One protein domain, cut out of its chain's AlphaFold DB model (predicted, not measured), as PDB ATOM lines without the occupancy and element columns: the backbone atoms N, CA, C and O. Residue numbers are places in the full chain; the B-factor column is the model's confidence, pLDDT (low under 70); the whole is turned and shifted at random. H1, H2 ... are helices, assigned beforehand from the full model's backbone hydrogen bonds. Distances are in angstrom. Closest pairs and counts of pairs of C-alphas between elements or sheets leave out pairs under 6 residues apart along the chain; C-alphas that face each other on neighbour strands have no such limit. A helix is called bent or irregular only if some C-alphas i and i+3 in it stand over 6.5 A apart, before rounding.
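This is residues 5 to 70 and 102 to 124 of the 244 residues of the protein "MFS domain-containing protein" of Monosporascus sp. MC13-8B (UniProt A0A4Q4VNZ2). Three long helices make the body and run along its longest axis: H2 and H3 fold back on each other as a hairpin, and H4, bent but nearly straight, packs on H2 and stays apart from H3. The short H1 packs slantwise at one end, where H2 begins and H3 ends. The printed part has 89 residues with four named helices, H1, H2, H3 and H4 in chain order, and no named strand; the class is all helix, and the helix packing is part aligned, part crossed. It is only just compact, close to loose, with a radius of gyration of the C-alphas of 14.1 A, and its elongated outline spans 45 by 25 by 20 A.

The longest helix, H3, residues 41 to 63, touches H2, residues 17 to 37, and the two form a helical hairpin. They run opposite ways at a shallow tilt of 23 degrees; their closest C-alphas, those of Gly 24 and Gly 55, are 3.8 A apart. H2 is the hub, touching three other helices. H4, residues 102 to 123, was assigned as one helix by its hydrogen bonds but is bent: C-alphas 112 and 115 are 6.5 A apart, and its arms H4a, residues 102 to 112, and H4b, residues 115 to 123, stand at a shallow tilt of 26 degrees. Residues 29 to 37 of H2 touch H4a, opposite ways at a shallow tilt of 21 degrees, with the closest C-alphas, those of Ser 36 and Ser 103, 4.3 A apart. Residues 18 to 25 of H2 touch H4b, opposite ways at a shallow tilt of 7 degrees, with the closest C-alphas, those of Leu 21 and Asn 121, 5.9 A apart. H3 is apart from H4a, and only just apart from H4b, at 8.3 A. H1, residues 5 to 15, touches residues 57 to 62 of H3, the same way at a steep tilt of 48 degrees; the closest C-alphas are those of Ala 8 and Leu 58, 6.1 A apart. H1 only just touches H2, through residue 20 of H2 alone, with 3 pairs of C-alphas within 8 A. In H2, H4a and H4b every O i to N i+4 pair is within hydrogen-bond range; in H1 6 of 7 are, in H3 14 of 19.

H3 measures 32.0 A from first to last C-alpha and is irregular, only just, with C-alphas 59 and 62 6.6 A apart. H2 measures 30.6 A, from C-alpha 17 at (134.694, 184.651, 218.243) to C-alpha 37 at (117.009, 208.009, 209.397). H4a measures 15.5 A, H4b 12.0 A, ending with C-alpha 123 at (128.503, 185.374, 227.652), and H1 14.7 A.

The C-alphas of Lys 39 and Lys 69, the two farthest apart, are 47.5 A apart. Residues 71 to 101 are not printed, and C-alphas 70 and 102 are 41.6 A apart across this cut. The links H1 to H2 and H2 to H3 are tight. Mean pLDDT of the printed part is 86.6; residues 5 to 10, 13 and 65 to 70 are under 70.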
ATOM      1  N   ASP A   5     129.544 183.621 205.432       63.09
ATOM      2  CA  ASP A   5     130.122 182.544 206.243       63.09
ATOM      3  C   ASP A   5     131.511 182.087 205.779       63.09
ATOM      4  O   ASP A   5     132.319 181.664 206.602       63.09
ATOM      5  N   ILE A   6     131.843 182.240 204.492       64.88
ATOM      6  CA  ILE A   6     133.177 181.894 203.971       64.88
ATOM      7  C   ILE A   6     134.257 182.767 204.625       64.88
ATOM      8  O   ILE A   6     135.306 182.276 205.045       64.88
ATOM      9  N   PHE A   7     133.996 184.071 204.735       68.75
ATOM     10  CA  PHE A   7     134.939 185.026 205.314       68.75
ATOM     11  C   PHE A   7     134.863 185.026 206.839       68.75
ATOM     12  O   PHE A   7     135.898 185.019 207.507       68.75
ATOM     13  N   ALA A   8     133.647 184.986 207.393       69.75
ATOM     14  CA  ALA A   8     133.432 184.959 208.835       69.75
ATOM     15  C   ALA A   8     134.025 183.692 209.470       69.75
ATOM     16  O   ALA A   8     134.688 183.790 210.501       69.75
ATOM     17  N   GLY A   9     133.877 182.529 208.826       68.19
ATOM     18  CA  GLY A   9     134.443 181.263 209.294       68.19
ATOM     19  C   GLY A   9     135.970 181.283 209.354       68.19
ATOM     20  O   GLY A   9     136.550 180.875 210.356       68.19
ATOM     21  N   LYS A  10     136.637 181.854 208.343       68.06
ATOM     22  CA  LYS A  10     138.101 181.993 208.358       68.06
ATOM     23  C   LYS A  10     138.588 182.908 209.484       68.06
ATOM     24  O   LYS A  10     139.532 182.567 210.189       68.06
ATOM     25  N   VAL A  11     137.943 184.059 209.670       71.50
ATOM     26  CA  VAL A  11     138.293 184.989 210.756       71.50
ATOM     27  C   VAL A  11     138.016 184.361 212.125       71.50
ATOM     28  O   VAL A  11     138.801 184.556 213.050       71.50
ATOM     29  N   PHE A  12     136.945 183.575 212.250       73.62
ATOM     30  CA  PHE A  12     136.629 182.824 213.463       73.62
ATOM     31  C   PHE A  12     137.737 181.821 213.799       73.62
ATOM     32  O   PHE A  12     138.169 181.744 214.948       73.62
ATOM     33  N   ASP A  13     138.204 181.074 212.798       69.81
ATOM     34  CA  ASP A  13     139.250 180.067 212.962       69.81
ATOM     35  C   ASP A  13     140.612 180.689 213.318       69.81
ATOM     36  O   ASP A  13     141.328 180.146 214.160       69.81
ATOM     37  N   ASP A  14     140.953 181.835 212.717       70.69
ATOM     38  CA  ASP A  14     142.258 182.488 212.886       70.69
ATOM     39  C   ASP A  14     142.331 183.379 214.152       70.69
ATOM     40  O   ASP A  14     143.386 183.468 214.786       70.69
ATOM     41  N   TYR A  15     141.228 184.031 214.547       72.31
ATOM     42  CA  TYR A  15     141.211 185.068 215.599       72.31
ATOM     43  C   TYR A  15     140.178 184.837 216.715       72.31
ATOM     44  O   TYR A  15     140.128 185.603 217.683       72.31
ATOM     45  N   GLY A  16     139.359 183.790 216.617       73.94
ATOM     46  CA  GLY A  16     138.320 183.474 217.594       73.94
ATOM     47  C   GLY A  16     137.036 184.318 217.465       73.94
ATOM     48  O   GLY A  16     136.899 185.165 216.581       73.94
ATOM     49  N   PRO A  17     136.054 184.105 218.362       80.38
ATOM     50  CA  PRO A  17     134.694 184.651 218.243       80.38
ATOM     51  C   PRO A  17     134.574 186.153 218.523       80.38
ATOM     52  O   PRO A  17     133.648 186.793 218.033       80.38
ATOM     53  N   HIS A  18     135.445 186.719 219.363       82.44
ATOM     54  CA  HIS A  18     135.181 188.021 219.985       82.44
ATOM     55  C   HIS A  18     135.207 189.181 218.986       82.44
ATOM     56  O   HIS A  18     134.339 190.049 219.039       82.44
ATOM     57  N   TYR A  19     136.144 189.179 218.034       83.69
ATOM     58  CA  TYR A  19     136.210 190.217 217.001       83.69
ATOM     59  C   TYR A  19     134.978 190.204 216.093       83.69
ATOM     60  O   TYR A  19     134.455 191.262 215.743       83.69
ATOM     61  N   LEU A  20     134.474 189.010 215.772       86.94
ATOM     62  CA  LEU A  20     133.265 188.831 214.973       86.94
ATOM     63  C   LEU A  20     132.019 189.303 215.719       86.94
ATOM     64  O   LEU A  20     131.204 190.019 215.142       86.94
ATOM     65  N   LEU A  21     131.896 188.971 217.008       88.69
ATOM     66  CA  LEU A  21     130.770 189.407 217.833       88.69
ATOM     67  C   LEU A  21     130.732 190.932 217.987       88.69
ATOM     68  O   LEU A  21     129.666 191.524 217.811       88.69
ATOM     69  N   ILE A  22     131.874 191.576 218.246       91.12
ATOM     70  CA  ILE A  22     131.950 193.036 218.411       91.12
ATOM     71  C   ILE A  22     131.635 193.738 217.086       91.12
ATOM     72  O   ILE A  22     130.752 194.601 217.041       91.12
ATOM     73  N   ALA A  23     132.307 193.346 215.999       92.38
ATOM     74  CA  ALA A  23     132.086 193.938 214.681       92.38
ATOM     75  C   ALA A  23     130.650 193.705 214.192       92.38
ATOM     76  O   ALA A  23     129.997 194.627 213.700       92.38
ATOM     77  N   GLY A  24     130.132 192.492 214.387       92.62
ATOM     78  CA  GLY A  24     128.770 192.122 214.029       92.62
ATOM     79  C   GLY A  24     127.720 192.904 214.811       92.62
ATOM     80  O   GLY A  24     126.780 193.436 214.221       92.62
ATOM     81  N   THR A  25     127.920 193.052 216.123       94.44
ATOM     82  CA  THR A  25     127.033 193.839 216.992       94.44
ATOM     83  C   THR A  25     126.978 195.291 216.551       94.44
ATOM     84  O   THR A  25     125.888 195.845 216.392       94.44
ATOM     85  N   PHE A  26     128.143 195.893 216.300       96.19
ATOM     86  CA  PHE A  26     128.222 197.260 215.808       96.19
ATOM     87  C   PHE A  26     127.501 197.414 214.468       96.19
ATOM     88  O   PHE A  26     126.595 198.235 214.366       96.19
ATOM     89  N   LEU A  27     127.844 196.603 213.461       96.00
ATOM     90  CA  LEU A  27     127.261 196.706 212.120       96.00
ATOM     91  C   LEU A  27     125.749 196.461 212.118       96.00
ATOM     92  O   LEU A  27     125.013 197.167 211.429       96.00
ATOM     93  N   HIS A  28     125.266 195.502 212.910       96.31
ATOM     94  CA  HIS A  28     123.846 195.179 212.957       96.31
ATOM     95  C   HIS A  28     123.020 196.329 213.548       96.31
ATOM     96  O   HIS A  28     122.043 196.774 212.934       96.31
ATOM     97  N   VAL A  29     123.451 196.854 214.700       97.00
ATOM     98  CA  VAL A  29     122.788 197.976 215.376       97.00
ATOM     99  C   VAL A  29     122.943 199.262 214.567       97.00
ATOM    100  O   VAL A  29     121.961 199.974 214.368       97.00
ATOM    101  N   PHE A  30     124.133 199.534 214.028       96.75
ATOM    102  CA  PHE A  30     124.375 200.685 213.161       96.75
ATOM    103  C   PHE A  30     123.470 200.653 211.925       96.75
ATOM    104  O   PHE A  30     122.813 201.650 211.632       96.75
ATOM    105  N   GLY A  31     123.339 199.505 211.257       96.75
ATOM    106  CA  GLY A  31     122.423 199.333 210.128       96.75
ATOM    107  C   GLY A  31     120.968 199.652 210.490       96.75
ATOM    108  O   GLY A  31     120.295 200.373 209.752       96.75
ATOM    109  N   LEU A  32     120.487 199.209 211.657       96.25
ATOM    110  CA  LEU A  32     119.136 199.537 212.140       96.25
ATOM    111  C   LEU A  32     118.966 201.037 212.421       96.25
ATOM    112  O   LEU A  32     117.972 201.636 212.005       96.25
ATOM    113  N   ILE A  33     119.947 201.679 213.056       97.56
ATOM    114  CA  ILE A  33     119.904 203.126 213.307       97.56
ATOM    115  C   ILE A  33     119.941 203.913 211.989       97.56
ATOM    116  O   ILE A  33     119.146 204.838 211.819       97.56
ATOM    117  N   MET A  34     120.769 203.512 211.023       97.19
ATOM    118  CA  MET A  34     120.807 204.125 209.689       97.19
ATOM    119  C   MET A  34     119.489 203.937 208.930       97.19
ATOM    120  O   MET A  34     119.028 204.852 208.246       97.19
ATOM    121  N   THR A  35     118.828 202.791 209.110       96.56
ATOM    122  CA  THR A  35     117.484 202.550 208.561       96.56
ATOM    123  C   THR A  35     116.482 203.552 209.134       96.56
ATOM    124  O   THR A  35     115.676 204.103 208.390       96.56
ATOM    125  N   SER A  36     116.576 203.866 210.432       96.50
ATOM    126  CA  SER A  36     115.657 204.800 211.099       96.50
ATOM    127  C   SER A  36     115.714 206.238 210.568       96.50
ATOM    128  O   SER A  36     114.748 206.977 210.731       96.50
ATOM    129  N   ILE A  37     116.822 206.652 209.948       96.06
ATOM    130  CA  ILE A  37     117.009 208.009 209.397       96.06
ATOM    131  C   ILE A  37     116.996 208.043 207.862       96.06
ATOM    132  O   ILE A  37     117.174 209.107 207.266       96.06
ATOM    133  N   SER A  38     116.807 206.888 207.221       95.75
ATOM    134  CA  SER A  38     116.796 206.770 205.766       95.75
ATOM    135  C   SER A  38     115.542 207.417 205.178       95.75
ATOM    136  O   SER A  38     114.431 207.186 205.648       95.75
ATOM    137  N   LYS A  39     115.722 208.215 204.123       93.00
ATOM    138  CA  LYS A  39     114.632 208.909 203.416       93.00
ATOM    139  C   LYS A  39     114.327 208.298 202.053       93.00
ATOM    140  O   LYS A  39     113.237 208.489 201.528       93.00
ATOM    141  N   THR A  40     115.288 207.586 201.465       94.88
ATOM    142  CA  THR A  40     115.152 206.979 200.137       94.88
ATOM    143  C   THR A  40     115.301 205.464 200.197       94.88
ATOM    144  O   THR A  40     115.997 204.921 201.056       94.88
ATOM    145  N   TYR A  41     114.666 204.764 199.254       91.31
ATOM    146  CA  TYR A  41     114.665 203.299 199.221       91.31
ATOM    147  C   TYR A  41     116.078 202.699 199.153       91.31
ATOM    148  O   TYR A  41     116.373 201.742 199.862       91.31
ATOM    149  N   TYR A  42     116.986 203.301 198.375       93.50
ATOM    150  CA  TYR A  42     118.375 202.838 198.293       93.50
ATOM    151  C   TYR A  42     119.104 202.904 199.648       93.50
ATOM    152  O   TYR A  42     119.858 201.994 199.980       93.50
ATOM    153  N   GLN A  43     118.849 203.933 200.466       95.44
ATOM    154  CA  GLN A  43     119.438 204.040 201.808       95.44
ATOM    155  C   GLN A  43     118.928 202.930 202.736       95.44
ATOM    156  O   GLN A  43     119.713 202.334 203.476       95.44
ATOM    157  N   ILE A  44     117.634 202.600 202.649       93.69
ATOM    158  CA  ILE A  44     117.032 201.476 203.382       93.69
ATOM    159  C   ILE A  44     117.654 200.154 202.924       93.69
ATOM    160  O   ILE A  44     118.045 199.334 203.750       93.69
ATOM    161  N   LEU A  45     117.805 199.960 201.613       93.31
ATOM    162  CA  LEU A  45     118.403 198.754 201.050       93.31
ATOM    163  C   LEU A  45     119.853 198.585 201.519       93.31
ATOM    164  O   LEU A  45     120.218 197.516 201.994       93.31
ATOM    165  N   LEU A  46     120.666 199.640 201.464       93.88
ATOM    166  CA  LEU A  46     122.060 199.583 201.903       93.88
ATOM    167  C   LEU A  46     122.179 199.320 203.414       93.88
ATOM    168  O   LEU A  46     122.997 198.509 203.854       93.88
ATOM    169  N   SER A  47     121.346 199.976 204.220       95.50
ATOM    170  CA  SER A  47     121.381 199.836 205.678       95.50
ATOM    171  C   SER A  47     120.869 198.475 206.162       95.50
ATOM    172  O   SER A  47     121.488 197.884 207.048       95.50
ATOM    173  N   GLN A  48     119.810 197.930 205.560       93.19
ATOM    174  CA  GLN A  48     119.255 196.621 205.921       93.19
ATOM    175  C   GLN A  48     119.977 195.458 205.229       93.19
ATOM    176  O   GLN A  48     120.498 194.567 205.898       93.19
ATOM    177  N   ALA A  49     120.021 195.458 203.894       88.94
ATOM    178  CA  ALA A  49     120.452 194.301 203.108       88.94
ATOM    179  C   ALA A  49     121.972 194.115 203.081       88.94
ATOM    180  O   ALA A  49     122.437 192.991 202.909       88.94
ATOM    181  N   VAL A  50     122.743 195.193 203.255       91.06
ATOM    182  CA  VAL A  50     124.211 195.121 203.294       91.06
ATOM    183  C   VAL A  50     124.696 195.246 204.731       91.06
ATOM    184  O   VAL A  50     125.231 194.285 205.277       91.06
ATOM    185  N   CYS A  51     124.489 196.397 205.373       94.38
ATOM    186  CA  CYS A  51     125.097 196.673 206.674       94.38
ATOM    187  C   CYS A  51     124.535 195.776 207.789       94.38
ATOM    188  O   CYS A  51     125.279 195.007 208.404       94.38
ATOM    189  N   SER A  52     123.217 195.816 208.005       94.44
ATOM    190  CA  SER A  52     122.574 195.061 209.082       94.44
ATOM    191  C   SER A  52     122.661 193.549 208.863       94.44
ATOM    192  O   SER A  52     122.931 192.813 209.814       94.44
ATOM    193  N   ALA A  53     122.501 193.088 207.617       89.56
ATOM    194  CA  ALA A  53     122.630 191.677 207.254       89.56
ATOM    195  C   ALA A  53     124.056 191.138 207.445       89.56
ATOM    196  O   ALA A  53     124.219 190.025 207.940       89.56
ATOM    197  N   THR A  54     125.087 191.921 207.102       89.00
ATOM    198  CA  THR A  54     126.485 191.538 207.369       89.00
ATOM    199  C   THR A  54     126.737 191.464 208.870       89.00
ATOM    200  O   THR A  54     127.323 190.500 209.349       89.00
ATOM    201  N   GLY A  55     126.240 192.443 209.632       90.38
ATOM    202  CA  GLY A  55     126.349 192.418 211.088       90.38
ATOM    203  C   GLY A  55     125.677 191.195 211.718       90.38
ATOM    204  O   GLY A  55     126.276 190.527 212.558       90.38
ATOM    205  N   ALA A  56     124.465 190.862 211.265       89.38
ATOM    206  CA  ALA A  56     123.729 189.688 211.726       89.38
ATOM    207  C   ALA A  56     124.489 188.379 211.445       89.38
ATOM    208  O   ALA A  56     124.534 187.515 212.317       89.38
ATOM    209  N   GLU A  57     125.128 188.257 210.278       83.94
ATOM    210  CA  GLU A  57     125.947 187.086 209.926       83.94
ATOM    211  C   GLU A  57     127.129 186.899 210.883       83.94
ATOM    212  O   GLU A  57     127.340 185.815 211.430       83.94
ATOM    213  N   LEU A  58     127.886 187.974 211.125       86.38
ATOM    214  CA  LEU A  58     129.073 187.934 211.981       86.38
ATOM    215  C   LEU A  58     128.725 187.544 213.424       86.38
ATOM    216  O   LEU A  58     129.514 186.874 214.089       86.38
ATOM    217  N   VAL A  59     127.533 187.923 213.898       88.31
ATOM    218  CA  VAL A  59     127.015 187.496 215.206       88.31
ATOM    219  C   VAL A  59     126.556 186.035 215.190       88.31
ATOM    220  O   VAL A  59     126.715 185.334 216.189       88.31
ATOM    221  N   PHE A  60     125.982 185.565 214.082       81.88
ATOM    222  CA  PHE A  60     125.392 184.230 213.970       81.88
ATOM    223  C   PHE A  60     126.443 183.113 213.908       81.88
ATOM    224  O   PHE A  60     126.303 182.093 214.587       81.88
ATOM    225  N   SER A  61     127.527 183.330 213.160       75.25
ATOM    226  CA  SER A  61     128.606 182.355 212.938       75.25
ATOM    227  C   SER A  61     129.202 181.725 214.225       75.25
ATOM    228  O   SER A  61     129.198 180.494 214.349       75.25
ATOM    229  N   PRO A  62     129.640 182.493 215.252       74.62
ATOM    230  CA  PRO A  62     130.272 181.937 216.459       74.62
ATOM    231  C   PRO A  62     129.327 181.137 217.375       74.62
ATOM    232  O   PRO A  62     129.784 180.436 218.286       74.62
ATOM    233  N   VAL A  63     128.008 181.208 217.171       75.44
ATOM    234  CA  VAL A  63     127.044 180.510 218.035       75.44
ATOM    235  C   VAL A  63     127.116 178.994 217.840       75.44
ATOM    236  O   VAL A  63     127.069 178.235 218.812       75.44
ATOM    237  N   PHE A  64     127.313 178.534 216.602       70.00
ATOM    238  CA  PHE A  64     127.346 177.103 216.281       70.00
ATOM    239  C   PHE A  64     128.557 176.371 216.854       70.00
ATOM    240  O   PHE A  64     128.503 175.164 217.103       70.00
ATOM    241  N   SER A  65     129.643 177.097 217.099       66.81
ATOM    242  CA  SER A  65     130.902 176.562 217.608       66.81
ATOM    243  C   SER A  65     131.066 176.707 219.126       66.81
ATOM    244  O   SER A  65     132.073 176.282 219.694       66.81
ATOM    245  N   SER A  66     130.081 177.279 219.820       68.88
ATOM    246  CA  SER A  66     130.195 177.558 221.257       68.88
ATOM    247  C   SER A  66     129.812 176.373 222.153       68.88
ATOM    248  O   SER A  66     130.250 176.297 223.299       68.88
ATOM    249  N   PHE A  67     129.059 175.395 221.639       69.88
ATOM    250  CA  PHE A  67     128.569 174.266 222.436       69.88
ATOM    251  C   PHE A  67     129.344 172.971 222.143       69.88
ATOM    252  O   PHE A  67     129.455 172.538 220.997       69.88
ATOM    253  N   LEU A  68     129.867 172.310 223.184       64.06
ATOM    254  CA  LEU A  68     130.528 170.993 223.079       64.06
ATOM    255  C   LEU A  68     129.658 169.836 223.580       64.06
ATOM    256  O   LEU A  68     129.648 168.762 222.986       64.06
ATOM    257  N   LYS A  69     128.921 170.047 224.673       61.50
ATOM    258  CA  LYS A  69     128.110 169.024 225.346       61.50
ATOM    259  C   LYS A  69     126.631 169.311 225.093       61.50
ATOM    260  O   LYS A  69     126.218 170.461 225.178       61.50
ATOM    261  N   LYS A  70     125.838 168.277 224.777       66.81
ATOM    262  CA  LYS A  70     124.406 168.400 224.415       66.81
ATOM    263  C   LYS A  70     124.146 169.395 223.261       66.81
ATOM    264  O   LYS A  70     123.190 170.163 223.303       66.81
ATOM    265  N   PHE A 102     107.840 205.779 212.202       93.50
ATOM    266  CA  PHE A 102     108.751 204.753 211.688       93.50
ATOM    267  C   PHE A 102     110.147 204.841 212.313       93.50
ATOM    268  O   PHE A 102     110.702 203.823 212.731       93.50
ATOM    269  N   SER A 103     110.711 206.045 212.403       94.94
ATOM    270  CA  SER A 103     112.069 206.267 212.889       94.94
ATOM    271  C   SER A 103     112.220 205.798 214.333       94.94
ATOM    272  O   SER A 103     113.139 205.031 214.640       94.94
ATOM    273  N   TRP A 104     111.309 206.189 215.222       96.19
ATOM    274  CA  TRP A 104     111.356 205.736 216.613       96.19
ATOM    275  C   TRP A 104     111.009 204.261 216.771       96.19
ATOM    276  O   TRP A 104     111.648 203.586 217.576       96.19
ATOM    277  N   THR A 105     110.097 203.722 215.961       96.31
ATOM    278  CA  THR A 105     109.779 202.285 215.991       96.31
ATOM    279  C   THR A 105     111.011 201.423 215.695       96.31
ATOM    280  O   THR A 105     111.301 200.474 216.432       96.31
ATOM    281  N   ILE A 106     111.794 201.776 214.669       96.25
ATOM    282  CA  ILE A 106     113.034 201.059 214.332       96.25
ATOM    283  C   ILE A 106     114.110 201.251 215.411       96.25
ATOM    284  O   ILE A 106     114.812 200.296 215.752       96.25
ATOM    285  N   ARG A 107     114.218 202.444 216.013       96.94
ATOM    286  CA  ARG A 107     115.142 202.683 217.140       96.94
ATOM    287  C   ARG A 107     114.788 201.835 218.357       96.94
ATOM    288  O   ARG A 107     115.684 201.246 218.949       96.94
ATOM    289  N   CYS A 108     113.507 201.695 218.692       96.31
ATOM    290  CA  CYS A 108     113.065 200.800 219.761       96.31
ATOM    291  C   CYS A 108     113.436 199.338 219.475       96.31
ATOM    292  O   CYS A 108     113.899 198.646 220.381       96.31
ATOM    293  N   CYS A 109     113.331 198.882 218.221       95.38
ATOM    294  CA  CYS A 109     113.823 197.556 217.829       95.38
ATOM    295  C   CYS A 109     115.340 197.431 218.058       95.38
ATOM    296  O   CYS A 109     115.796 196.450 218.643       95.38
ATOM    297  N   ALA A 110     116.122 198.440 217.659       95.75
ATOM    298  CA  ALA A 110     117.569 198.466 217.872       95.75
ATOM    299  C   ALA A 110     117.943 198.461 219.366       95.75
ATOM    300  O   ALA A 110     118.838 197.722 219.773       95.75
ATOM    301  N   PHE A 111     117.227 199.224 220.196       95.44
ATOM    302  CA  PHE A 111     117.427 199.256 221.648       95.44
ATOM    303  C   PHE A 111     116.997 197.969 222.350       95.44
ATOM    304  O   PHE A 111     117.526 197.670 223.413       95.44
ATOM    305  N   MET A 112     116.091 197.187 221.764       94.75
ATOM    306  CA  MET A 112     115.784 195.842 222.253       94.75
ATOM    307  C   MET A 112     116.900 194.844 221.904       94.75
ATOM    308  O   MET A 112     117.233 193.981 222.712       94.75
ATOM    309  N   ILE A 113     117.509 194.975 220.720       94.44
ATOM    310  CA  ILE A 113     118.571 194.078 220.237       94.44
ATOM    311  C   ILE A 113     119.909 194.339 220.937       94.44
ATOM    312  O   ILE A 113     120.590 193.395 221.339       94.44
ATOM    313  N   LEU A 114     120.292 195.606 221.098       95.00
ATOM    314  CA  LEU A 114     121.588 196.006 221.642       95.00
ATOM    315  C   LEU A 114     121.940 195.346 222.994       95.00
ATOM    316  O   LEU A 114     123.014 194.755 223.069       95.00
ATOM    317  N   PRO A 115     121.098 195.371 224.048       95.25
ATOM    318  CA  PRO A 115     121.441 194.749 225.327       95.25
ATOM    319  C   PRO A 115     121.585 193.227 225.220       95.25
ATOM    320  O   PRO A 115     122.448 192.654 225.883       95.25
ATOM    321  N   LEU A 116     120.803 192.572 224.353       92.81
ATOM    322  CA  LEU A 116     120.922 191.132 224.102       92.81
ATOM    323  C   LEU A 116     122.258 190.798 223.431       92.81
ATOM    324  O   LEU A 116     122.921 189.837 223.819       92.81
ATOM    325  N   LEU A 117     122.682 191.613 222.462       91.81
ATOM    326  CA  LEU A 117     123.976 191.450 221.802       91.81
ATOM    327  C   LEU A 117     125.144 191.790 222.727       91.81
ATOM    328  O   LEU A 117     126.140 191.071 222.730       91.81
ATOM    329  N   LEU A 118     125.034 192.835 223.551       93.12
ATOM    330  CA  LEU A 118     126.045 193.152 224.563       93.12
ATOM    331  C   LEU A 118     126.206 191.989 225.544       93.12
ATOM    332  O   LEU A 118     127.326 191.540 225.771       93.12
ATOM    333  N   PHE A 119     125.102 191.436 226.050       91.44
ATOM    334  CA  PHE A 119     125.146 190.235 226.881       91.44
ATOM    335  C   PHE A 119     125.803 189.059 226.146       91.44
ATOM    336  O   PHE A 119     126.674 188.404 226.713       91.44
ATOM    337  N   ALA A 120     125.456 188.825 224.876       87.06
ATOM    338  CA  ALA A 120     126.072 187.772 224.072       87.06
ATOM    339  C   ALA A 120     127.591 187.963 223.915       87.06
ATOM    340  O   ALA A 120     128.323 186.989 224.038       87.06
ATOM    341  N   ASN A 121     128.082 189.194 223.729       86.75
ATOM    342  CA  ASN A 121     129.522 189.481 223.648       86.75
ATOM    343  C   ASN A 121     130.285 189.060 224.914       86.75
ATOM    344  O   ASN A 121     131.426 188.610 224.811       86.75
ATOM    345  N   PHE A 122     129.665 189.192 226.090       86.75
ATOM    346  CA  PHE A 122     130.264 188.776 227.361       86.75
ATOM    347  C   PHE A 122     130.057 187.287 227.664       86.75
ATOM    348  O   PHE A 122     130.931 186.651 228.250       86.75
ATOM    349  N   ALA A 123     128.902 186.731 227.292       83.88
ATOM    350  CA  ALA A 123     128.503 185.374 227.652       83.88
ATOM    351  C   ALA A 123     129.043 184.299 226.695       83.88
ATOM    352  O   ALA A 123     129.251 183.159 227.120       83.88
ATOM    353  N   LEU A 124     129.259 184.617 225.410       78.56
ATOM    354  CA  LEU A 124     129.778 183.641 224.454       78.56
ATOM    355  C   LEU A 124     131.270 183.394 224.692       78.56
ATOM    356  O   LEU A 124     132.097 184.301 224.621       78.56
TER     357      LEU A 124